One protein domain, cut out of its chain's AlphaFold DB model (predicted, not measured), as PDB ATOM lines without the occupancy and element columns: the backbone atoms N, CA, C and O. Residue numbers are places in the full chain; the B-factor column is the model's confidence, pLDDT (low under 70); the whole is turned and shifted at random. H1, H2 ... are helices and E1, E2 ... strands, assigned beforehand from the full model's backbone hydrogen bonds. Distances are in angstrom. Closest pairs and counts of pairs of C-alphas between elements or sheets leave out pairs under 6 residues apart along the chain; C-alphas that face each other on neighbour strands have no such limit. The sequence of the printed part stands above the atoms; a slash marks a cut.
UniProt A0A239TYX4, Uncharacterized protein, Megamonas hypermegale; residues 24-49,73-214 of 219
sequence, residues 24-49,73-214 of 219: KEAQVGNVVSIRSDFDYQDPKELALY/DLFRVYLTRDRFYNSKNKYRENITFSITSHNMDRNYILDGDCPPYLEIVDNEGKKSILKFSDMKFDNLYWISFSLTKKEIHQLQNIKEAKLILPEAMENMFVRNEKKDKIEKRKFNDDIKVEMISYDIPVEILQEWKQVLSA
ATOM      1  N   LYS A  24      39.190   6.653 -40.580       92.19
ATOM      2  CA  LYS A  24      39.303   6.728 -39.121       92.19
ATOM      3  C   LYS A  24      39.582   5.342 -38.565       92.19
ATOM      4  O   LYS A  24      38.847   4.400 -38.849       92.19
ATOM      5  N   GLU A  25      40.617   5.237 -37.743       92.19
ATOM      6  CA  GLU A  25      40.949   4.031 -36.985       92.19
ATOM      7  C   GLU A  25      40.678   4.265 -35.499       92.19
ATOM      8  O   GLU A  25      40.966   5.335 -34.958       92.19
ATOM      9  N   ALA A  26      40.130   3.261 -34.821       91.25
ATOM     10  CA  ALA A  26      39.874   3.319 -33.391       91.25
ATOM     11  C   ALA A  26      40.103   1.960 -32.728       91.25
ATOM     12  O   ALA A  26      39.760   0.911 -33.272       91.25
ATOM     13  N   GLN A  27      40.623   1.985 -31.502       92.00
ATOM     14  CA  GLN A  27      40.689   0.820 -30.626       92.00
ATOM     15  C   GLN A  27      40.080   1.192 -29.276       92.00
ATOM     16  O   GLN A  27      40.635   2.002 -28.537       92.00
ATOM     17  N   VAL A  28      38.927   0.606 -28.955       88.38
ATOM     18  CA  VAL A  28      38.205   0.869 -27.704       88.38
ATOM     19  C   VAL A  28      37.889  -0.454 -27.030       88.38
ATOM     20  O   VAL A  28      37.126  -1.274 -27.545       88.38
ATOM     21  N   GLY A  29      38.492  -0.668 -25.860       88.50
ATOM     22  CA  GLY A  29      38.331  -1.897 -25.093       88.50
ATOM     23  C   GLY A  29      38.688  -3.120 -25.932       88.50
ATOM     24  O   GLY A  29      39.852  -3.347 -26.261       88.50
ATOM     25  N   ASN A  30      37.678  -3.924 -26.271       91.06
ATOM     26  CA  ASN A  30      37.863  -5.147 -27.035       91.06
ATOM     27  C   ASN A  30      37.577  -5.048 -28.539       91.06
ATOM     28  O   ASN A  30      37.586  -6.087 -29.203       91.06
ATOM     29  N   VAL A  31      37.366  -3.845 -29.065       93.62
ATOM     30  CA  VAL A  31      37.025  -3.599 -30.469       93.62
ATOM     31  C   VAL A  31      38.142  -2.820 -31.153       93.62
ATOM     32  O   VAL A  31      38.614  -1.820 -30.616       93.62
ATOM     33  N   VAL A  32      38.545  -3.283 -32.334       95.50
ATOM     34  CA  VAL A  32      39.380  -2.536 -33.284       95.50
ATOM     35  C   VAL A  32      38.504  -2.220 -34.494       95.50
ATOM     36  O   VAL A  32      37.820  -3.116 -34.988       95.50
ATOM     37  N   SER A  33      38.487  -0.969 -34.937       95.44
ATOM     38  CA  SER A  33      37.617  -0.477 -36.005       95.44
ATOM     39  C   SER A  33      38.413   0.365 -36.991       95.44
ATOM     40  O   SER A  33      39.278   1.144 -36.587       95.44
ATOM     41  N   ILE A  34      38.096   0.220 -38.273       96.44
ATOM     42  CA  ILE A  34      38.502   1.135 -39.336       96.44
ATOM     43  C   ILE A  34      37.267   1.512 -40.149       96.44
ATOM     44  O   ILE A  34      36.412   0.663 -40.432       96.44
ATOM     45  N   ARG A  35      37.153   2.784 -40.518       96.12
ATOM     46  CA  ARG A  35      35.969   3.306 -41.197       96.12
ATOM     47  C   ARG A  35      36.323   4.385 -42.208       96.12
ATOM     48  O   ARG A  35      37.144   5.241 -41.903       96.12
ATOM     49  N   SER A  36      35.686   4.337 -43.371       96.19
ATOM     50  CA  SER A  36      35.627   5.444 -44.331       96.19
ATOM     51  C   SER A  36      34.359   6.247 -44.055       96.19
ATOM     52  O   SER A  36      33.275   5.657 -43.962       96.19
ATOM     53  N   ASP A  37      34.521   7.562 -43.899       94.25
ATOM     54  CA  ASP A  37      33.449   8.529 -43.662       94.25
ATOM     55  C   ASP A  37      33.366   9.461 -44.872       94.25
ATOM     56  O   ASP A  37      34.253  10.289 -45.075       94.25
ATOM     57  N   PHE A  38      32.307   9.329 -45.669       93.62
ATOM     58  CA  PHE A  38      32.116  10.141 -46.863       93.62
ATOM     59  C   PHE A  38      30.864  11.008 -46.757       93.62
ATOM     60  O   PHE A  38      29.746  10.493 -46.771       93.62
ATOM     61  N   ASP A  39      31.064  12.321 -46.720       92.81
ATOM     62  CA  ASP A  39      29.998  13.317 -46.745       92.81
ATOM     63  C   ASP A  39      29.780  13.784 -48.193       92.81
ATOM     64  O   ASP A  39      30.704  14.273 -48.847       92.81
ATOM     65  N   TYR A  40      28.567  13.597 -48.722       93.00
ATOM     66  CA  TYR A  40      28.225  13.978 -50.090       93.00
ATOM     67  C   TYR A  40      27.535  15.339 -50.112       93.00
ATOM     68  O   TYR A  40      26.423  15.487 -49.601       93.00
ATOM     69  N   GLN A  41      28.160  16.307 -50.773       91.12
ATOM     70  CA  GLN A  41      27.613  17.638 -51.039       91.12
ATOM     71  C   GLN A  41      27.269  17.771 -52.527       91.12
ATOM     72  O   GLN A  41      27.875  17.096 -53.362       91.12
ATOM     73  N   ASP A  42      26.306  18.631 -52.879       87.19
ATOM     74  CA  ASP A  42      26.003  18.897 -54.290       87.19
ATOM     75  C   ASP A  42      27.252  19.491 -54.980       87.19
ATOM     76  O   ASP A  42      27.737  20.547 -54.558       87.19
ATOM     77  N   PRO A  43      27.783  18.862 -56.050       86.00
ATOM     78  CA  PRO A  43      29.000  19.334 -56.708       86.00
ATOM     79  C   PRO A  43      28.910  20.769 -57.240       86.00
ATOM     80  O   PRO A  43      29.920  21.471 -57.295       86.00
ATOM     81  N   LYS A  44      27.717  21.225 -57.645       88.00
ATOM     82  CA  LYS A  44      27.510  22.597 -58.129       88.00
ATOM     83  C   LYS A  44      27.571  23.594 -56.983       88.00
ATOM     84  O   LYS A  44      28.180  24.651 -57.141       88.00
ATOM     85  N   GLU A  45      26.956  23.264 -55.850       88.69
ATOM     86  CA  GLU A  45      26.993  24.113 -54.657       88.69
ATOM     87  C   GLU A  45      28.407  24.175 -54.073       88.69
ATOM     88  O   GLU A  45      28.891  25.261 -53.752       88.69
ATOM     89  N   LEU A  46      29.114  23.042 -54.036       88.75
ATOM     90  CA  LEU A  46      30.508  22.979 -53.599       88.75
ATOM     91  C   LEU A  46      31.432  23.811 -54.496       88.75
ATOM     92  O   LEU A  46      32.213  24.614 -53.991       88.75
ATOM     93  N   ALA A  47      31.300  23.699 -55.820       88.19
ATOM     94  CA  ALA A  47      32.097  24.501 -56.748       88.19
ATOM     95  C   ALA A  47      31.843  26.011 -56.583       88.19
ATOM     96  O   ALA A  47      32.773  26.819 -56.659       88.19
ATOM     97  N   LEU A  48      30.588  26.406 -56.337       89.12
ATOM     98  CA  LEU A  48      30.236  27.799 -56.064       89.12
ATOM     99  C   LEU A  48      30.872  28.288 -54.754       89.12
ATOM    100  O   LEU A  48      31.482  29.361 -54.740       89.12
ATOM    101  N   TYR A  49      30.774  27.490 -53.691       87.88
ATOM    102  CA  TYR A  49      31.379  27.765 -52.388       87.88
ATOM    103  C   TYR A  49      32.900  27.942 -52.483       87.88
ATOM    104  O   TYR A  49      33.449  28.940 -52.010       87.88
ATOM    105  N   ASP A  73      25.559  18.873 -46.395       92.00
ATOM    106  CA  ASP A  73      25.590  17.498 -46.879       92.00
ATOM    107  C   ASP A  73      24.179  17.067 -47.311       92.00
ATOM    108  O   ASP A  73      23.190  17.259 -46.591       92.00
ATOM    109  N   LEU A  74      24.074  16.454 -48.487       94.75
ATOM    110  CA  LEU A  74      22.860  15.770 -48.922       94.75
ATOM    111  C   LEU A  74      22.687  14.478 -48.125       94.75
ATOM    112  O   LEU A  74      21.611  14.198 -47.596       94.75
ATOM    113  N   PHE A  75      23.759  13.703 -48.003       95.56
ATOM    114  CA  PHE A  75      23.809  12.457 -47.249       95.56
ATOM    115  C   PHE A  75      25.253  12.126 -46.877       95.56
ATOM    116  O   PHE A  75      26.198  12.742 -47.364       95.56
ATOM    117  N   ARG A  76      25.422  11.121 -46.023       95.81
ATOM    118  CA  ARG A  76      26.720  10.569 -45.641       95.81
ATOM    119  C   ARG A  76      26.717   9.065 -45.811       95.81
ATOM    120  O   ARG A  76      25.701   8.416 -45.546       95.81
ATOM    121  N   VAL A  77      27.850   8.517 -46.222       96.44
ATOM    122  CA  VAL A  77      28.076   7.087 -46.418       96.44
ATOM    123  C   VAL A  77      29.204   6.631 -45.506       96.44
ATOM    124  O   VAL A  77      30.257   7.259 -45.439       96.44
ATOM    125  N   TYR A  78      28.992   5.502 -44.837       96.69
ATOM    126  CA  TYR A  78      29.992   4.863 -43.995       96.69
ATOM    127  C   TYR A  78      30.248   3.442 -44.468       96.69
ATOM    128  O   TYR A  78      29.315   2.639 -44.544       96.69
ATOM    129  N   LEU A  79      31.516   3.093 -44.674       97.62
ATOM    130  CA  LEU A  79      31.943   1.698 -44.749       97.62
ATOM    131  C   LEU A  79      32.825   1.402 -43.545       97.62
ATOM    132  O   LEU A  79      33.904   1.968 -43.403       97.62
ATOM    133  N   THR A  80      32.342   0.532 -42.662       97.31
ATOM    134  CA  THR A  80      33.002   0.200 -41.393       97.31
ATOM    135  C   THR A  80      33.428  -1.254 -41.398       97.31
ATOM    136  O   THR A  80      32.643  -2.120 -41.787       97.31
ATOM    137  N   ARG A  81      34.634  -1.535 -40.910       97.38
ATOM    138  CA  ARG A  81      35.094  -2.879 -40.571       97.38
ATOM    139  C   ARG A  81      35.490  -2.907 -39.104       97.38
ATOM    140  O   ARG A  81      36.450  -2.264 -38.698       97.38
ATOM    141  N   ASP A  82      34.759  -3.700 -38.334       96.31
ATOM    142  CA  ASP A  82      35.000  -3.911 -36.914       96.31
ATOM    143  C   ASP A  82      35.514  -5.323 -36.659       96.31
ATOM    144  O   ASP A  82      35.019  -6.303 -37.227       96.31
ATOM    145  N   ARG A  83      36.436  -5.443 -35.709       96.31
ATOM    146  CA  ARG A  83      36.878  -6.714 -35.146       96.31
ATOM    147  C   ARG A  83      36.651  -6.719 -33.637       96.31
ATOM    148  O   ARG A  83      37.280  -5.971 -32.891       96.31
ATOM    149  N   PHE A  84      35.759  -7.598 -33.181       95.00
ATOM    150  CA  PHE A  84      35.425  -7.774 -31.767       95.00
ATOM    151  C   PHE A  84      36.181  -8.966 -31.209       95.00
ATOM    152  O   PHE A  84      35.948 -10.101 -31.628       95.00
ATOM    153  N   TYR A  85      37.032  -8.723 -30.227       94.62
ATOM    154  CA  TYR A  85      37.847  -9.745 -29.590       94.62
ATOM    155  C   TYR A  85      37.240 -10.213 -28.266       94.62
ATOM    156  O   TYR A  85      36.641  -9.435 -27.524       94.62
ATOM    157  N   ASN A  86      37.441 -11.481 -27.928       92.75
ATOM    158  CA  ASN A  86      37.148 -12.012 -26.600       92.75
ATOM    159  C   ASN A  86      38.414 -12.102 -25.728       92.75
ATOM    160  O   ASN A  86      39.522 -11.799 -26.168       92.75
ATOM    161  N   SER A  87      38.253 -12.557 -24.484       90.69
ATOM    162  CA  SER A  87      39.356 -12.720 -23.523       90.69
ATOM    163  C   SER A  87      40.427 -13.733 -23.950       90.69
ATOM    164  O   SER A  87      41.543 -13.678 -23.451       90.69
ATOM    165  N   LYS A  88      40.117 -14.637 -24.890       91.25
ATOM    166  CA  LYS A  88      41.046 -15.633 -25.453       91.25
ATOM    167  C   LYS A  88      41.704 -15.155 -26.755       91.25
ATOM    168  O   LYS A  88      42.212 -15.976 -27.512       91.25
ATOM    169  N   ASN A  89      41.618 -13.857 -27.053       85.19
ATOM    170  CA  ASN A  89      42.092 -13.231 -28.289       85.19
ATOM    171  C   ASN A  89      41.486 -13.808 -29.588       85.19
ATOM    172  O   ASN A  89      42.007 -13.580 -30.676       85.19
ATOM    173  N   LYS A  90      40.364 -14.536 -29.500       92.38
ATOM    174  CA  LYS A  90      39.570 -14.908 -30.681       92.38
ATOM    175  C   LYS A  90      38.695 -13.730 -31.076       92.38
ATOM    176  O   LYS A  90      38.259 -12.985 -30.196       92.38
ATOM    177  N   TYR A  91      38.386 -13.608 -32.362       94.25
ATOM    178  CA  TYR A  91      37.597 -12.491 -32.862       94.25
ATOM    179  C   TYR A  91      36.421 -12.904 -33.746       94.25
ATOM    180  O   TYR A  91      36.415 -13.978 -34.345       94.25
ATOM    181  N   ARG A  92      35.436 -12.006 -33.830       93.56
ATOM    182  CA  ARG A  92      34.441 -11.951 -34.908       93.56
ATOM    183  C   ARG A  92      34.610 -10.640 -35.666       93.56
ATOM    184  O   ARG A  92      34.920  -9.619 -35.048       93.56
ATOM    185  N   GLU A  93      34.392 -10.671 -36.972       93.62
ATOM    186  CA  GLU A  93      34.376  -9.464 -37.798       93.62
ATOM    187  C   GLU A  93      32.944  -9.070 -38.132       93.62
ATOM    188  O   GLU A  93      32.064  -9.923 -38.255       93.62
ATOM    189  N   ASN A  94      32.725  -7.769 -38.263       94.69
ATOM    190  CA  ASN A  94      31.487  -7.201 -38.759       94.69
ATOM    191  C   ASN A  94      31.841  -6.085 -39.740       94.69
ATOM    192  O   ASN A  94      32.534  -5.143 -39.364       94.69
ATOM    193  N   ILE A  95      31.376  -6.198 -40.981       97.12
ATOM    194  CA  ILE A  95      31.568  -5.170 -42.004       97.12
ATOM    195  C   ILE A  95      30.199  -4.607 -42.343       97.12
ATOM    196  O   ILE A  95      29.295  -5.373 -42.670       97.12
ATOM    197  N   THR A  96      30.044  -3.289 -42.250       97.50
ATOM    198  CA  THR A  96      28.759  -2.624 -42.476       97.50
ATOM    199  C   THR A  96      28.871  -1.465 -43.443       97.50
ATOM    200  O   THR A  96      29.770  -0.633 -43.305       97.50
ATOM    201  N   PHE A  97      27.905  -1.379 -44.351       98.00
ATOM    202  CA  PHE A  97      27.675  -0.228 -45.214       98.00
ATOM    203  C   PHE A  97      26.460   0.537 -44.699       98.00
ATOM    204  O   PHE A  97      25.408  -0.060 -44.481       98.00
ATOM    205  N   SER A  98      26.600   1.834 -44.444       97.69
ATOM    206  CA  SER A  98      25.524   2.650 -43.875       97.69
ATOM    207  C   SER A  98      25.366   3.957 -44.625       97.69
ATOM    208  O   SER A  98      26.350   4.527 -45.085       97.69
ATOM    209  N   ILE A  99      24.132   4.439 -44.702       97.56
ATOM    210  CA  ILE A  99      23.783   5.722 -45.300       97.56
ATOM    211  C   ILE A  99      22.945   6.498 -44.295       97.56
ATOM    212  O   ILE A  99      22.048   5.942 -43.661       97.56
ATOM    213  N   THR A 100      23.209   7.792 -44.172       96.44
ATOM    214  CA  THR A 100      22.381   8.699 -43.381       96.44
ATOM    215  C   THR A 100      22.129   9.998 -44.119       96.44
ATOM    216  O   THR A 100      22.965  10.456 -44.890       96.44
ATOM    217  N   SER A 101      20.977  10.609 -43.876       95.06
ATOM    218  CA  SER A 101      20.696  11.961 -44.330       95.06
ATOM    219  C   SER A 101      19.842  12.684 -43.303       95.06
ATOM    220  O   SER A 101      18.802  12.185 -42.879       95.06
ATOM    221  N   HIS A 102      20.285  13.886 -42.947       90.19
ATOM    222  CA  HIS A 102      19.529  14.851 -42.152       90.19
ATOM    223  C   HIS A 102      19.134  16.079 -42.981       90.19
ATOM    224  O   HIS A 102      18.685  17.083 -42.427       90.19
ATOM    225  N   ASN A 103      19.307  16.010 -44.303       91.31
ATOM    226  CA  ASN A 103      18.951  17.090 -45.202       91.31
ATOM    227  C   ASN A 103      17.423  17.175 -45.302       91.31
ATOM    228  O   ASN A 103      16.767  16.221 -45.715       91.31
ATOM    229  N   MET A 104      16.856  18.299 -44.867       88.69
ATOM    230  CA  MET A 104      15.405  18.516 -44.866       88.69
ATOM    231  C   MET A 104      14.870  18.996 -46.216       88.69
ATOM    232  O   MET A 104      13.660  18.996 -46.420       88.69
ATOM    233  N   ASP A 105      15.762  19.379 -47.129       90.44
ATOM    234  CA  ASP A 105      15.426  19.828 -48.478       90.44
ATOM    235  C   ASP A 105      15.287  18.633 -49.445       90.44
ATOM    236  O   ASP A 105      14.839  18.797 -50.579       90.44
ATOM    237  N   ARG A 106      15.642  17.418 -48.992       93.25
ATOM    238  CA  ARG A 106      15.533  16.155 -49.738       93.25
ATOM    239  C   ARG A 106      14.639  15.155 -49.021       93.25
ATOM    240  O   ARG A 106      14.767  14.924 -47.819       93.25
ATOM    241  N   ASN A 107      13.779  14.474 -49.768       94.50
ATOM    242  CA  ASN A 107      12.800  13.528 -49.228       94.50
ATOM    243  C   ASN A 107      13.284  12.071 -49.294       94.50
ATOM    244  O   ASN A 107      12.505  11.170 -49.607       94.50
ATOM    245  N   TYR A 108      14.568  11.820 -49.020       95.44
ATOM    246  CA  TYR A 108      15.134  10.472 -49.123       95.44
ATOM    247  C   TYR A 108      14.393   9.459 -48.250       95.44
ATOM    248  O   TYR A 108      14.063   9.744 -47.097       95.44
ATOM    249  N   ILE A 109      14.205   8.251 -48.759       94.25
ATOM    250  CA  ILE A 109      13.673   7.112 -48.018       94.25
ATOM    251  C   ILE A 109      14.858   6.218 -47.646       94.25
ATOM    252  O   ILE A 109      15.572   5.714 -48.508       94.25
ATOM    253  N   LEU A 110      15.097   6.074 -46.342       93.88
ATOM    254  CA  LEU A 110      16.154   5.234 -45.771       93.88
ATOM    255  C   LEU A 110      15.487   4.140 -44.941       93.88
ATOM    256  O   LEU A 110      15.532   4.160 -43.716       93.88
ATOM    257  N   ASP A 111      14.783   3.253 -45.632       90.56
ATOM    258  CA  ASP A 111      13.856   2.290 -45.041       90.56
ATOM    259  C   ASP A 111      14.088   0.904 -45.656       90.56
ATOM    260  O   ASP A 111      14.436   0.800 -46.836       90.56
ATOM    261  N   GLY A 112      13.941  -0.157 -44.861       89.69
ATOM    262  CA  GLY A 112      14.142  -1.534 -45.310       89.69
ATOM    263  C   GLY A 112      13.201  -1.990 -46.422       89.69
ATOM    264  O   GLY A 112      13.598  -2.821 -47.240       89.69
ATOM    265  N   ASP A 113      11.995  -1.424 -46.488       90.38
ATOM    266  CA  ASP A 113      10.995  -1.780 -47.501       90.38
ATOM    267  C   ASP A 113      11.272  -1.095 -48.854       90.38
ATOM    268  O   ASP A 113      10.894  -1.599 -49.914       90.38
ATOM    269  N   CYS A 114      12.009   0.021 -48.845       91.81
ATOM    270  CA  CYS A 114      12.490   0.712 -50.042       91.81
ATOM    271  C   CYS A 114      13.974   1.088 -49.876       91.81
ATOM    272  O   CYS A 114      14.302   2.260 -49.664       91.81
ATOM    273  N   PRO A 115      14.892   0.102 -49.923       94.25
ATOM    274  CA  PRO A 115      16.274   0.333 -49.544       94.25
ATOM    275  C   PRO A 115      17.089   0.951 -50.692       94.25
ATOM    276  O   PRO A 115      16.879   0.621 -51.866       94.25
ATOM    277  N   PRO A 116      18.089   1.789 -50.371       96.69
ATOM    278  CA  PRO A 116      19.079   2.240 -51.337       96.69
ATOM    279  C   PRO A 116      19.966   1.089 -51.827       96.69
ATOM    280  O   PRO A 116      20.117   0.053 -51.172       96.69
ATOM    281  N   TYR A 117      20.594   1.283 -52.985       97.62
ATOM    282  CA  TYR A 117      21.482   0.294 -53.596       97.62
ATOM    283  C   TYR A 117      22.624   0.954 -54.374       97.62
ATOM    284  O   TYR A 117      22.610   2.159 -54.621       97.62
ATOM    285  N   LEU A 118      23.622   0.159 -54.769       98.44
ATOM    286  CA  LEU A 118      24.712   0.626 -55.625       98.44
ATOM    287  C   LEU A 118      24.574   0.072 -57.044       98.44
ATOM    288  O   LEU A 118      24.323  -1.120 -57.240       98.44
ATOM    289  N   GLU A 119      24.819   0.915 -58.037       98.50
ATOM    290  CA  GLU A 119      25.192   0.476 -59.381       98.50
ATOM    291  C   GLU A 119      26.710   0.517 -59.483       98.50
ATOM    292  O   GLU A 119      27.315   1.557 -59.237       98.50
ATOM    293  N   ILE A 120      27.342  -0.606 -59.813       98.19
ATOM    294  CA  ILE A 120      28.802  -0.720 -59.825       98.19
ATOM    295  C   ILE A 120      29.313  -1.184 -61.184       98.19
ATOM    296  O   ILE A 120      28.679  -1.994 -61.869       98.19
ATOM    297  N   VAL A 121      30.499  -0.701 -61.536       98.06
ATOM    298  CA  VAL A 121      31.333  -1.225 -62.618       98.06
ATOM    299  C   VAL A 121      32.584  -1.796 -61.976       98.06
ATOM    300  O   VAL A 121      33.260  -1.090 -61.228       98.06
ATOM    301  N   ASP A 122      32.887  -3.066 -62.225       96.06
ATOM    302  CA  ASP A 122      34.108  -3.685 -61.708       96.06
ATOM    303  C   ASP A 122      35.348  -3.351 -62.557       96.06
ATOM    304  O   ASP A 122      35.280  -2.677 -63.590       96.06
ATOM    305  N   ASN A 123      36.514  -3.809 -62.100       93.94
ATOM    306  CA  ASN A 123      37.791  -3.616 -62.788       93.94
ATOM    307  C   ASN A 123      37.845  -4.258 -64.189       93.94
ATOM    308  O   ASN A 123      38.673  -3.850 -65.002       93.94
ATOM    309  N   GLU A 124      36.972  -5.224 -64.487       95.44
ATOM    310  CA  GLU A 124      36.835  -5.850 -65.811       95.44
ATOM    311  C   GLU A 124      35.846  -5.087 -66.712       95.44
ATOM    312  O   GLU A 124      35.657  -5.432 -67.879       95.44
ATOM    313  N   GLY A 125      35.224  -4.020 -66.198       95.06
ATOM    314  CA  GLY A 125      34.241  -3.208 -66.911       95.06
ATOM    315  C   GLY A 125      32.822  -3.777 -66.873       95.06
ATOM    316  O   GLY A 125      31.935  -3.264 -67.563       95.06
ATOM    317  N   LYS A 126      32.564  -4.823 -66.082       96.62
ATOM    318  CA  LYS A 126      31.242  -5.438 -65.979       96.62
ATOM    319  C   LYS A 126      30.354  -4.638 -65.034       96.62
ATOM    320  O   LYS A 126      30.710  -4.334 -63.896       96.62
ATOM    321  N   LYS A 127      29.150  -4.333 -65.518       97.50
ATOM    322  CA  LYS A 127      28.119  -3.613 -64.766       97.50
ATOM    323  C   LYS A 127      27.282  -4.577 -63.935       97.50
ATOM    324  O   LYS A 127      26.882  -5.636 -64.423       97.50
ATOM    325  N   SER A 128      26.976  -4.208 -62.696       96.25
ATOM    326  CA  SER A 128      26.036  -4.948 -61.853       96.25
ATOM    327  C   SER A 128      25.348  -4.046 -60.831       96.25
ATOM    328  O   SER A 128      25.830  -2.959 -60.523       96.25
ATOM    329  N   ILE A 129      24.212  -4.513 -60.313       97.06
ATOM    330  CA  ILE A 129      23.504  -3.877 -59.201       97.06
ATOM    331  C   ILE A 129      23.858  -4.638 -57.927       97.06
ATOM    332  O   ILE A 129      23.689  -5.859 -57.859       97.06
ATOM    333  N   LEU A 130      24.325  -3.915 -56.917       96.50
ATOM    334  CA  LEU A 130      24.579  -4.431 -55.582       96.50
ATOM    335  C   LEU A 130      23.449  -3.961 -54.666       96.50
ATOM    336  O   LEU A 130      23.423  -2.819 -54.210       96.50
ATOM    337  N   LYS A 131      22.492  -4.865 -54.439       94.56
ATOM    338  CA  LYS A 131      21.455  -4.720 -53.415       94.56
ATOM    339  C   LYS A 131      21.961  -5.369 -52.137       94.56
ATOM    340  O   LYS A 131      22.339  -6.538 -52.175       94.56
ATOM    341  N   PHE A 132      21.966  -4.618 -51.047       91.56
ATOM    342  CA  PHE A 132      22.412  -5.121 -49.758       91.56
ATOM    343  C   PHE A 132      21.372  -6.073 -49.170       91.56
ATOM    344  O   PHE A 132      20.196  -5.733 -49.062       91.56
ATOM    345  N   SER A 133      21.807  -7.283 -48.836       85.06
ATOM    346  CA  SER A 133      20.902  -8.383 -48.480       85.06
ATOM    347  C   SER A 133      20.583  -8.501 -46.988       85.06
ATOM    348  O   SER A 133      19.538  -9.047 -46.643       85.06
ATOM    349  N   ASP A 134      21.450  -7.997 -46.109       90.62
ATOM    350  CA  ASP A 134      21.332  -8.164 -44.656       90.62
ATOM    351  C   ASP A 134      21.173  -6.805 -43.961       90.62
ATOM    352  O   ASP A 134      22.149  -6.164 -43.561       90.62
ATOM    353  N   MET A 135      19.928  -6.327 -43.862       93.38
ATOM    354  CA  MET A 135      19.620  -5.086 -43.153       93.38
ATOM    355  C   MET A 135      19.833  -5.264 -41.648       93.38
ATOM    356  O   MET A 135      19.211  -6.102 -40.999       93.38
ATOM    357  N   LYS A 136      20.689  -4.418 -41.079       90.56
ATOM    358  CA  LYS A 136      21.046  -4.441 -39.659       90.56
ATOM    359  C   LYS A 136      20.219  -3.464 -38.834       90.56
ATOM    360  O   LYS A 136      19.909  -3.740 -37.677       90.56
ATOM    361  N   PHE A 137      19.953  -2.291 -39.394       91.38
ATOM    362  CA  PHE A 137      19.259  -1.213 -38.707       91.38
ATOM    363  C   PHE A 137      18.727  -0.209 -39.715       91.38
ATOM    364  O   PHE A 137      19.459   0.187 -40.623       91.38
ATOM    365  N   ASP A 138      17.518   0.269 -39.484       89.06
ATOM    366  CA  ASP A 138      16.951   1.405 -40.180       89.06
ATOM    367  C   ASP A 138      16.171   2.324 -39.230       89.06
ATOM    368  O   ASP A 138      15.636   1.945 -38.183       89.06
ATOM    369  N   ASN A 139      16.163   3.600 -39.582       89.31
ATOM    370  CA  ASN A 139      15.266   4.613 -39.072       89.31
ATOM    371  C   ASN A 139      15.080   5.681 -40.155       89.31
ATOM    372  O   ASN A 139      15.762   5.696 -41.173       89.31
ATOM    373  N   LEU A 140      14.212   6.650 -39.882       90.12
ATOM    374  CA  LEU A 140      13.848   7.722 -40.813       90.12
ATOM    375  C   LEU A 140      15.031   8.481 -41.458       90.12
ATOM    376  O   LEU A 140      14.859   9.103 -42.507       90.12
ATOM    377  N   TYR A 141      16.207   8.475 -40.835       92.81
ATOM    378  CA  TYR A 141      17.396   9.227 -41.236       92.81
ATOM    379  C   TYR A 141      18.640   8.359 -41.436       92.81
ATOM    380  O   TYR A 141      19.684   8.897 -41.798       92.81
ATOM    381  N   TRP A 142      18.580   7.051 -41.184       95.94
ATOM    382  CA  TRP A 142      19.749   6.176 -41.184       95.94
ATOM    383  C   TRP A 142      19.355   4.763 -41.583       95.94
ATOM    384  O   TRP A 142      18.473   4.188 -40.962       95.94
ATOM    385  N   ILE A 143      20.092   4.161 -42.509       96.69
ATOM    386  CA  ILE A 143      19.997   2.735 -42.828       96.69
ATOM    387  C   ILE A 143      21.385   2.092 -42.850       96.69
ATOM    388  O   ILE A 143      22.374   2.727 -43.219       96.69
ATOM    389  N   SER A 144      21.483   0.844 -42.402       97.50
ATOM    390  CA  SER A 144      22.729   0.090 -42.291       97.50
ATOM    391  C   SER A 144      22.535  -1.365 -42.690       97.50
ATOM    392  O   SER A 144      21.567  -2.011 -42.282       97.50
ATOM    393  N   PHE A 145      23.515  -1.893 -43.414       97.75
ATOM    394  CA  PHE A 145      23.547  -3.265 -43.891       97.75
ATOM    395  C   PHE A 145      24.832  -3.951 -43.450       97.75
ATOM    396  O   PHE A 145      25.917  -3.378 -43.574       97.75
ATOM    397  N   SER A 146      24.725  -5.185 -42.973       96.94
ATOM    398  CA  SER A 146      25.875  -6.079 -42.862       96.94
ATOM    399  C   SER A 146      26.247  -6.574 -44.257       96.94
ATOM    400  O   SER A 146      25.377  -6.896 -45.062       96.94
ATOM    401  N   LEU A 147      27.543  -6.648 -44.554       96.88
ATOM    402  CA  LEU A 147      28.005  -7.121 -45.854       96.88
ATOM    403  C   LEU A 147      28.346  -8.609 -45.825       96.88
ATOM    404  O   LEU A 147      29.155  -9.086 -45.025       96.88
ATOM    405  N   THR A 148      27.775  -9.341 -46.770       95.81
ATOM    406  CA  THR A 148      28.138 -10.717 -47.091       95.81
ATOM    407  C   THR A 148      29.515 -10.780 -47.752       95.81
ATOM    408  O   THR A 148      30.008  -9.819 -48.343       95.81
ATOM    409  N   LYS A 149      30.133 -11.969 -47.751       94.56
ATOM    410  CA  LYS A 149      31.412 -12.203 -48.451       94.56
ATOM    411  C   LYS A 149      31.353 -11.833 -49.936       94.56
ATOM    412  O   LYS A 149      32.343 -11.355 -50.481       94.56
ATOM    413  N   LYS A 150      30.205 -12.061 -50.583       94.94
ATOM    414  CA  LYS A 150      30.001 -11.737 -51.997       94.94
ATOM    415  C   LYS A 150      29.994 -10.223 -52.214       94.94
ATOM    416  O   LYS A 150      30.715  -9.749 -53.083       94.94
ATOM    417  N   GLU A 151      29.234  -9.482 -51.411       96.75
ATOM    418  CA  GLU A 151      29.164  -8.018 -51.506       96.75
ATOM    419  C   GLU A 151      30.525  -7.380 -51.192       96.75
ATOM    420  O   GLU A 151      30.968  -6.508 -51.933       96.75
ATOM    421  N   ILE A 152      31.241  -7.876 -50.173       96.50
ATOM    422  CA  ILE A 152      32.615  -7.442 -49.862       96.50
ATOM    423  C   ILE A 152      33.531  -7.636 -51.074       96.50
ATOM    424  O   ILE A 152      34.239  -6.711 -51.463       96.50
ATOM    425  N   HIS A 153      33.501  -8.819 -51.693       95.38
ATOM    426  CA  HIS A 153      34.330  -9.106 -52.860       95.38
ATOM    427  C   HIS A 153      33.975  -8.218 -54.061       95.38
ATOM    428  O   HIS A 153      34.867  -7.777 -54.784       95.38
ATOM    429  N   GLN A 154      32.689  -7.925 -54.271       95.62
ATOM    430  CA  GLN A 154      32.267  -6.977 -55.300       95.62
ATOM    431  C   GLN A 154      32.833  -5.584 -55.010       95.62
ATOM    432  O   GLN A 154      33.485  -5.031 -55.889       95.62
ATOM    433  N   LEU A 155      32.685  -5.070 -53.780       96.81
ATOM    434  CA  LEU A 155      33.211  -3.764 -53.359       96.81
ATOM    435  C   LEU A 155      34.742  -3.659 -53.453       96.81
ATOM    436  O   LEU A 155      35.263  -2.615 -53.824       96.81
ATOM    437  N   GLN A 156      35.486  -4.733 -53.185       95.94
ATOM    438  CA  GLN A 156      36.948  -4.739 -53.347       95.94
ATOM    439  C   GLN A 156      37.387  -4.589 -54.814       95.94
ATOM    440  O   GLN A 156      38.460  -4.050 -55.088       95.94
ATOM    441  N   ASN A 157      36.552  -5.026 -55.758       96.00
ATOM    442  CA  ASN A 157      36.849  -5.026 -57.190       96.00
ATOM    443  C   ASN A 157      36.168  -3.892 -57.969       96.00
ATOM    444  O   ASN A 157      36.258  -3.870 -59.196       96.00
ATOM    445  N   ILE A 158      35.494  -2.951 -57.296       96.81
ATOM    446  CA  ILE A 158      34.830  -1.833 -57.979       96.81
ATOM    447  C   ILE A 158      35.840  -0.875 -58.594       96.81
ATOM    448  O   ILE A 158      36.868  -0.547 -58.000       96.81
ATOM    449  N   LYS A 159      35.505  -0.377 -59.774       97.06
ATOM    450  CA  LYS A 159      36.201   0.708 -60.456       97.06
ATOM    451  C   LYS A 159      35.393   2.001 -60.387       97.06
ATOM    452  O   LYS A 159      35.961   3.052 -60.120       97.06
ATOM    453  N   GLU A 160      34.085   1.901 -60.603       97.94
ATOM    454  CA  GLU A 160      33.137   3.016 -60.576       97.94
ATOM    455  C   GLU A 160      31.890   2.582 -59.801       97.94
ATOM    456  O   GLU A 160      31.508   1.406 -59.840       97.94
ATOM    457  N   ALA A 161      31.247   3.516 -59.104       97.88
ATOM    458  CA  ALA A 161      29.990   3.256 -58.421       97.88
ATOM    459  C   ALA A 161      29.074   4.478 -58.464       97.88
ATOM    460  O   ALA A 161      29.532   5.619 -58.399       97.88
ATOM    461  N   LYS A 162      27.772   4.212 -58.508       98.31
ATOM    462  CA  LYS A 162      26.720   5.186 -58.247       98.31
ATOM    463  C   LYS A 162      25.890   4.715 -57.070       98.31
ATOM    464  O   LYS A 162      25.483   3.553 -57.033       98.31
ATOM    465  N   LEU A 163      25.626   5.611 -56.130       98.06
ATOM    466  CA  LEU A 163      24.640   5.388 -55.086       98.06
ATOM    467  C   LEU A 163      23.270   5.794 -55.606       98.06
ATOM    468  O   LEU A 163      23.077   6.934 -56.026       98.06
ATOM    469  N   ILE A 164      22.332   4.854 -55.568       98.38
ATOM    470  CA  ILE A 164      20.943   5.112 -55.906       98.38
ATOM    471  C   ILE A 164      20.151   5.259 -54.612       98.38
ATOM    472  O   ILE A 164      20.044   4.311 -53.826       98.38
ATOM    473  N   LEU A 165      19.621   6.461 -54.393       97.44
ATOM    474  CA  LEU A 165      18.778   6.795 -53.251       97.44
ATOM    475  C   LEU A 165      17.320   6.929 -53.696       97.44
ATOM    476  O   LEU A 165      17.030   7.746 -54.573       97.44
ATOM    477  N   PRO A 166      16.395   6.177 -53.081       96.69
ATOM    478  CA  PRO A 166      14.972   6.410 -53.250       96.69
ATOM    479  C   PRO A 166      14.582   7.739 -52.592       96.69
ATOM    480  O   PRO A 166      14.958   8.017 -51.453       96.69
ATOM    481  N   GLU A 167      13.820   8.567 -53.295       96.81
ATOM    482  CA  GLU A 167      13.332   9.859 -52.821       96.81
ATOM    483  C   GLU A 167      11.828   9.972 -53.058       96.81
ATOM    484  O   GLU A 167      11.331   9.696 -54.149       96.81
ATOM    485  N   ALA A 168      11.082  10.361 -52.026       96.38
ATOM    486  CA  ALA A 168       9.651  10.575 -52.167       96.38
ATOM    487  C   ALA A 168       9.377  11.840 -52.994       96.38
ATOM    488  O   ALA A 168       9.962  12.899 -52.760       96.38
ATOM    489  N   MET A 169       8.420  11.754 -53.917       95.00
ATOM    490  CA  MET A 169       7.961  12.910 -54.700       95.00
ATOM    491  C   MET A 169       7.117  13.892 -53.873       95.00
ATOM    492  O   MET A 169       6.827  15.003 -54.314       95.00
ATOM    493  N   GLU A 170       6.690  13.472 -52.686       92.62
ATOM    494  CA  GLU A 170       5.957  14.283 -51.723       92.62
ATOM    495  C   GLU A 170       6.818  14.616 -50.503       92.62
ATOM    496  O   GLU A 170       7.781  13.919 -50.183       92.62
ATOM    497  N   ASN A 171       6.452  15.683 -49.787       90.75
ATOM    498  CA  ASN A 171       7.190  16.089 -48.598       90.75
ATOM    499  C   ASN A 171       7.046  15.046 -47.481       90.75
ATOM    500  O   ASN A 171       5.945  14.770 -46.989       90.75
ATOM    501  N   MET A 172       8.171  14.492 -47.044       91.38
ATOM    502  CA  MET A 172       8.213  13.507 -45.966       91.38
ATOM    503  C   MET A 172       8.261  14.158 -44.584       91.38
ATOM    504  O   MET A 172       7.998  13.483 -43.592       91.38
ATOM    505  N   PHE A 173       8.540  15.458 -44.496       91.56
ATOM    506  CA  PHE A 173       8.638  16.210 -43.250       91.56
ATOM    507  C   PHE A 173       7.327  16.932 -42.940       91.56
ATOM    508  O   PHE A 173       6.904  17.838 -43.656       91.56
ATOM    509  N   VAL A 174       6.683  16.548 -41.839       90.56
ATOM    510  CA  VAL A 174       5.381  17.081 -41.417       90.56
ATOM    511  C   VAL A 174       5.463  17.674 -40.016       90.56
ATOM    512  O   VAL A 174       6.194  17.179 -39.156       90.56
ATOM    513  N   ARG A 175       4.705  18.745 -39.754       91.69
ATOM    514  CA  ARG A 175       4.622  19.320 -38.407       91.69
ATOM    515  C   ARG A 175       3.748  18.439 -37.520       91.69
ATOM    516  O   ARG A 175       2.582  18.203 -37.816       91.69
ATOM    517  N   ASN A 176       4.306  17.990 -36.404       91.19
ATOM    518  CA  ASN A 176       3.569  17.351 -35.327       91.19
ATOM    519  C   ASN A 176       3.080  18.430 -34.354       91.19
ATOM    520  O   ASN A 176       3.851  18.913 -33.524       91.19
ATOM    521  N   GLU A 177       1.800  18.795 -34.444       93.06
ATOM    522  CA  GLU A 177       1.194  19.849 -33.615       93.06
ATOM    523  C   GLU A 177       1.275  19.550 -32.112       93.06
ATOM    524  O   GLU A 177       1.506  20.451 -31.313       93.06
ATOM    525  N   LYS A 178       1.160  18.277 -31.705       93.38
ATOM    526  CA  LYS A 178       1.185  17.885 -30.283       93.38
ATOM    527  C   LYS A 178       2.554  18.069 -29.635       93.38
ATOM    528  O   LYS A 178       2.637  18.253 -28.427       93.38
ATOM    529  N   LYS A 179       3.621  17.934 -30.422       93.00
ATOM    530  CA  LYS A 179       5.013  18.027 -29.954       93.00
ATOM    531  C   LYS A 179       5.689  19.330 -30.369       93.00
ATOM    532  O   LYS A 179       6.877  19.484 -30.107       93.00
ATOM    533  N   ASP A 180       4.955  20.191 -31.067       92.38
ATOM    534  CA  ASP A 180       5.434  21.424 -31.676       92.38
ATOM    535  C   ASP A 180       6.775  21.280 -32.422       92.38
ATOM    536  O   ASP A 180       7.721  22.039 -32.224       92.38
ATOM    537  N   LYS A 181       6.896  20.245 -33.264       93.12
ATOM    538  CA  LYS A 181       8.139  19.973 -34.006       93.12
ATOM    539  C   LYS A 181       7.895  19.316 -35.357       93.12
ATOM    540  O   LYS A 181       6.864  18.681 -35.563       93.12
ATOM    541  N   ILE A 182       8.860  19.441 -36.264       89.56
ATOM    542  CA  ILE A 182       8.848  18.748 -37.558       89.56
ATOM    543  C   ILE A 182       9.349  17.310 -37.359       89.56
ATOM    544  O   ILE A 182      10.380  17.088 -36.724       89.56
ATOM    545  N   GLU A 183       8.617  16.332 -37.884       89.81
ATOM    546  CA  GLU A 183       8.972  14.911 -37.870       89.81
ATOM    547  C   GLU A 183       8.913  14.350 -39.296       89.81
ATOM    548  O   GLU A 183       8.075  14.753 -40.101       89.81
ATOM    549  N   LYS A 184       9.799  13.403 -39.612       90.75
ATOM    550  CA  LYS A 184       9.761  12.685 -40.887       90.75
ATOM    551  C   LYS A 184       8.782  11.508 -40.806       90.75
ATOM    552  O   LYS A 184       8.740  10.799 -39.802       90.75
ATOM    553  N   ARG A 185       7.965  11.314 -41.839       89.31
ATOM    554  CA  ARG A 185       7.027  10.188 -41.951       89.31
ATOM    555  C   ARG A 185       7.774   8.912 -42.346       89.31
ATOM    556  O   ARG A 185       8.798   8.983 -43.019       89.31
ATOM    557  N   LYS A 186       7.263   7.754 -41.918       87.81
ATOM    558  CA  LYS A 186       7.744   6.445 -42.389       87.81
ATOM    559  C   LYS A 186       7.299   6.198 -43.828       87.81
ATOM    560  O   LYS A 186       6.288   6.762 -44.250       87.81
ATOM    561  N   PHE A 187       8.039   5.355 -44.539       88.94
ATOM    562  CA  PHE A 187       7.635   4.893 -45.859       88.94
ATOM    563  C   PHE A 187       6.364   4.025 -45.786       88.94
ATOM    564  O   PHE A 187       6.073   3.411 -44.758       88.94
ATOM    565  N   ASN A 188       5.583   4.036 -46.866       90.56
ATOM    566  CA  ASN A 188       4.469   3.135 -47.143       90.56
ATOM    567  C   ASN A 188       4.254   3.057 -48.665       90.56
ATOM    568  O   ASN A 188       4.726   3.926 -49.401       90.56
ATOM    569  N   ASP A 189       3.512   2.048 -49.116       87.75
ATOM    570  CA  ASP A 189       3.344   1.738 -50.544       87.75
ATOM    571  C   ASP A 189       2.583   2.808 -51.354       87.75
ATOM    572  O   ASP A 189       2.656   2.811 -52.583       87.75
ATOM    573  N   ASP A 190       1.877   3.736 -50.699       91.94
ATOM    574  CA  ASP A 190       1.150   4.819 -51.377       91.94
ATOM    575  C   ASP A 190       2.079   5.973 -51.800       91.94
ATOM    576  O   ASP A 190       1.715   6.807 -52.640       91.94
ATOM    577  N   ILE A 191       3.288   6.040 -51.232       92.69
ATOM    578  CA  ILE A 191       4.263   7.088 -51.535       92.69
ATOM    579  C   ILE A 191       4.883   6.830 -52.906       92.69
ATOM    580  O   ILE A 191       5.508   5.802 -53.162       92.69
ATOM    581  N   LYS A 192       4.783   7.824 -53.791       95.50
ATOM    582  CA  LYS A 192       5.485   7.807 -55.078       95.50
ATOM    583  C   LYS A 192       6.969   8.090 -54.878       95.50
ATOM    584  O   LYS A 192       7.327   9.080 -54.239       95.50
ATOM    585  N   VAL A 193       7.805   7.248 -55.477       96.94
ATOM    586  CA  VAL A 193       9.260   7.263 -55.301       96.94
ATOM    587  C   VAL A 193       9.968   7.496 -56.631       96.94
ATOM    588  O   VAL A 193       9.647   6.859 -57.636       96.94
ATOM    589  N   GLU A 194      10.962   8.373 -56.614       97.56
ATOM    590  CA  GLU A 194      11.949   8.560 -57.671       97.56
ATOM    591  C   GLU A 194      13.307   8.004 -57.217       97.56
ATOM    592  O   GLU A 194      13.677   8.112 -56.050       97.56
ATOM    593  N   MET A 195      14.057   7.386 -58.132       97.62
ATOM    594  CA  MET A 195      15.387   6.842 -57.847       97.62
ATOM    595  C   MET A 195      16.453   7.834 -58.306       97.62
ATOM    596  O   MET A 195      16.680   7.990 -59.506       97.62
ATOM    597  N   ILE A 196      17.115   8.496 -57.359       97.44
ATOM    598  CA  ILE A 196      18.121   9.518 -57.653       97.44
ATOM    599  C   ILE A 196      19.516   8.904 -57.630       97.44
ATOM    600  O   ILE A 196      19.869   8.166 -56.713       97.44
ATOM    601  N   SER A 197      20.314   9.218 -58.650       97.06
ATOM    602  CA  SER A 197      21.646   8.653 -58.854       97.06
ATOM    603  C   SER A 197      22.744   9.651 -58.491       97.06
ATOM    604  O   SER A 197      22.745  10.775 -58.994       97.06
ATOM    605  N   TYR A 198      23.694   9.217 -57.662       96.44
ATOM    606  CA  TYR A 198      24.849  10.004 -57.228       96.44
ATOM    607  C   TYR A 198      26.151   9.275 -57.554       96.44
ATOM    608  O   TYR A 198      26.370   8.160 -57.081       96.44
ATOM    609  N   ASP A 199      27.028   9.898 -58.340       94.88
ATOM    610  CA  ASP A 199      28.349   9.339 -58.639       94.88
ATOM    611  C   ASP A 199      29.236   9.350 -57.389       94.88
ATOM    612  O   ASP A 199      29.374  10.379 -56.731       94.88
ATOM    613  N   ILE A 200      29.860   8.216 -57.071       94.56
ATOM    614  CA  ILE A 200      30.807   8.124 -55.959       94.56
ATOM    615  C   ILE A 200      32.218   8.442 -56.472       94.56
ATOM    616  O   ILE A 200      32.680   7.766 -57.399       94.56
ATOM    617  N   PRO A 201      32.923   9.433 -55.887       92.62
ATOM    618  CA  PRO A 201      34.281   9.778 -56.295       92.62
ATOM    619  C   PRO A 201      35.239   8.593 -56.174       92.62
ATOM    620  O   PRO A 201      35.131   7.775 -55.254       92.62
ATOM    621  N   VAL A 202      36.207   8.503 -57.089       92.38
ATOM    622  CA  VAL A 202      37.111   7.347 -57.158       92.38
ATOM    623  C   VAL A 202      37.962   7.224 -55.895       92.38
ATOM    624  O   VAL A 202      38.281   6.115 -55.476       92.38
ATOM    625  N   GLU A 203      38.290   8.351 -55.263       92.00
ATOM    626  CA  GLU A 203      39.042   8.444 -54.016       92.00
ATOM    627  C   GLU A 203      38.319   7.686 -52.900       92.00
ATOM    628  O   GLU A 203      38.932   6.866 -52.219       92.00
ATOM    629  N   ILE A 204      36.999   7.860 -52.795       95.00
ATOM    630  CA  ILE A 204      36.153   7.171 -51.812       95.00
ATOM    631  C   ILE A 204      36.108   5.665 -52.087       95.00
ATOM    632  O   ILE A 204      36.195   4.855 -51.166       95.00
ATOM    633  N   LEU A 205      36.067   5.256 -53.359       95.75
ATOM    634  CA  LEU A 205      36.147   3.834 -53.717       95.75
ATOM    635  C   LEU A 205      37.494   3.218 -53.311       95.75
ATOM    636  O   LEU A 205      37.546   2.049 -52.922       95.75
ATOM    637  N   GLN A 206      38.588   3.984 -53.376       94.62
ATOM    638  CA  GLN A 206      39.884   3.530 -52.868       94.62
ATOM    639  C   GLN A 206      39.887   3.415 -51.343       94.62
ATOM    640  O   GLN A 206      40.428   2.438 -50.825       94.62
ATOM    641  N   GLU A 207      39.248   4.335 -50.616       94.38
ATOM    642  CA  GLU A 207      39.096   4.199 -49.162       94.38
ATOM    643  C   GLU A 207      38.333   2.937 -48.785       94.38
ATOM    644  O   GLU A 207      38.739   2.200 -47.886       94.38
ATOM    645  N   TRP A 208      37.247   2.645 -49.501       96.81
ATOM    646  CA  TRP A 208      36.461   1.445 -49.256       96.81
ATOM    647  C   TRP A 208      37.312   0.186 -49.414       96.81
ATOM    648  O   TRP A 208      37.284  -0.695 -48.556       96.81
ATOM    649  N   LYS A 209      38.151   0.119 -50.453       96.25
ATOM    650  CA  LYS A 209      39.102  -0.989 -50.641       96.25
ATOM    651  C   LYS A 209      40.111  -1.092 -49.500       96.25
ATOM    652  O   LYS A 209      40.411  -2.209 -49.069       96.25
ATOM    653  N   GLN A 210      40.612   0.039 -49.000       95.56
ATOM    654  CA  GLN A 210      41.539   0.078 -47.865       95.56
ATOM    655  C   GLN A 210      40.873  -0.457 -46.591       95.56
ATOM    656  O   GLN A 210      41.401  -1.384 -45.977       95.56
ATOM    657  N   VAL A 211      39.671   0.020 -46.254       96.50
ATOM    658  CA  VAL A 211      38.860  -0.473 -45.123       96.50
ATOM    659  C   VAL A 211      38.631  -1.984 -45.220       96.50
ATOM    660  O   VAL A 211      38.857  -2.724 -44.260       96.50
ATOM    661  N   LEU A 212      38.222  -2.472 -46.395       96.62
ATOM    662  CA  LEU A 212      37.924  -3.892 -46.613       96.62
ATOM    663  C   LEU A 212      39.168  -4.786 -46.586       96.62
ATOM    664  O   LEU A 212      39.034  -5.988 -46.371       96.62
ATOM    665  N   SER A 213      40.364  -4.228 -46.782       94.12
ATOM    666  CA  SER A 213      41.626  -4.982 -46.831       94.12
ATOM    667  C   SER A 213      42.486  -4.822 -45.575       94.12
ATOM    668  O   SER A 213      43.449  -5.566 -45.407       94.12
ATOM    669  N   ALA A 214      42.137  -3.899 -44.676       93.00
ATOM    670  CA  ALA A 214      42.913  -3.585 -43.479       93.00
ATOM    671  C   ALA A 214      43.106  -4.789 -42.541       93.00
ATOM    672  O   ALA A 214      42.170  -5.548 -42.272       93.00
TER     673      ALA A 214
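AT A GLANCE: This is residues 24 to 49 and 73 to 214 of the 219 residues of an uncharacterized protein of Megamonas hypermegale (UniProt A0A239TYX4). Two strongly twisted sheets, E1 E2 E3 E4 E8 E7 and E6 E5 E9 E12, lie partly face to face; at one side H3 packs on the larger sheet and H2 on the smaller, and the two helices touch. The small hairpin E10 and E11 lies far from this body, and H1 lies off both sheets. The printed part has 168 residues, with three named helices and twelve named strands in the order E1 E2 H1 E3 E4 E5 E6 E7 E8 H2 E9 E10 E11 E12 H3; the class is mixed, and the sheets, strand beside strand as named, are antiparallel. It is compact, with a radius of gyration of the C-alphas of 17.5 A, and spans 54 by 42 by 36 A.

IN THESE COORDINATES: Begin in the larger sheet at C-alpha 24, (39.303, 6.728, -39.121), where E1 runs to residue 28. The same sheet runs on, strand beside strand, with E2, residues 31 to 41, 31.0 A; E3, 73 to 85, 34.5 A; E4, 91 to 100, 28.1 A; E8, 142 to 146; and E7, 134 to 139. The second sheet has E6, 127 to 130; E5, 117 to 122; E9, 158 to 168, 28.7 A; and E12, 193 to 200, 21.6 A. E10 is 173 to 176 and E11 is 181 to 184. H1 is 43 to 49, H2 is 149 to 156, and H3, 16.7 A long, runs from 202 to C-alpha 213 at (41.626, -4.982, -46.831).

HOW THE PARTS SIT: In the larger sheet look at N 34 and O 81, 3.0 A apart between E2 and E3, and at N 97 and O 145, 2.9 A, between E4 and E8. H3 is on one face of this sheet, two layers, at a height over the sheet of 9.3 A; it lies over E2 and E3 and runs along the strands, 12 degrees from E2 on the local plane. The closest C-alphas of E2 and H3 are those of Ile 34 and Val 211, 6.0 A. With its residues 208 to 212 alone H3 touches H2, closest at C-alphas 209 and 156, 5.1 A, at a steep tilt of 42 degrees, opposite ways. H2 is on the smaller sheet, at a height over the sheet of 10.0 A. There N 119 and O 162 of E5 and E9 are 2.9 A apart, and N 163 and O 198 of E9 and E12 2.8 A. In the hairpin E10 and E11, N 176 and O 181 are 2.8 A apart. In H1, H2 and H3 every O i to N i+4 pair is within hydrogen-bond range.

THE WHOLE: The C-alphas of Glu 124 and Lys 178, the two farthest apart, are 55.6 A apart. Residues 50 to 72 are not printed; C-alphas 49 and 73 are 13.0 A apart across the cut. Of the links printed whole, E4 to E5 is long, residues 101 to 116. No printed residue has a pLDDT under 70.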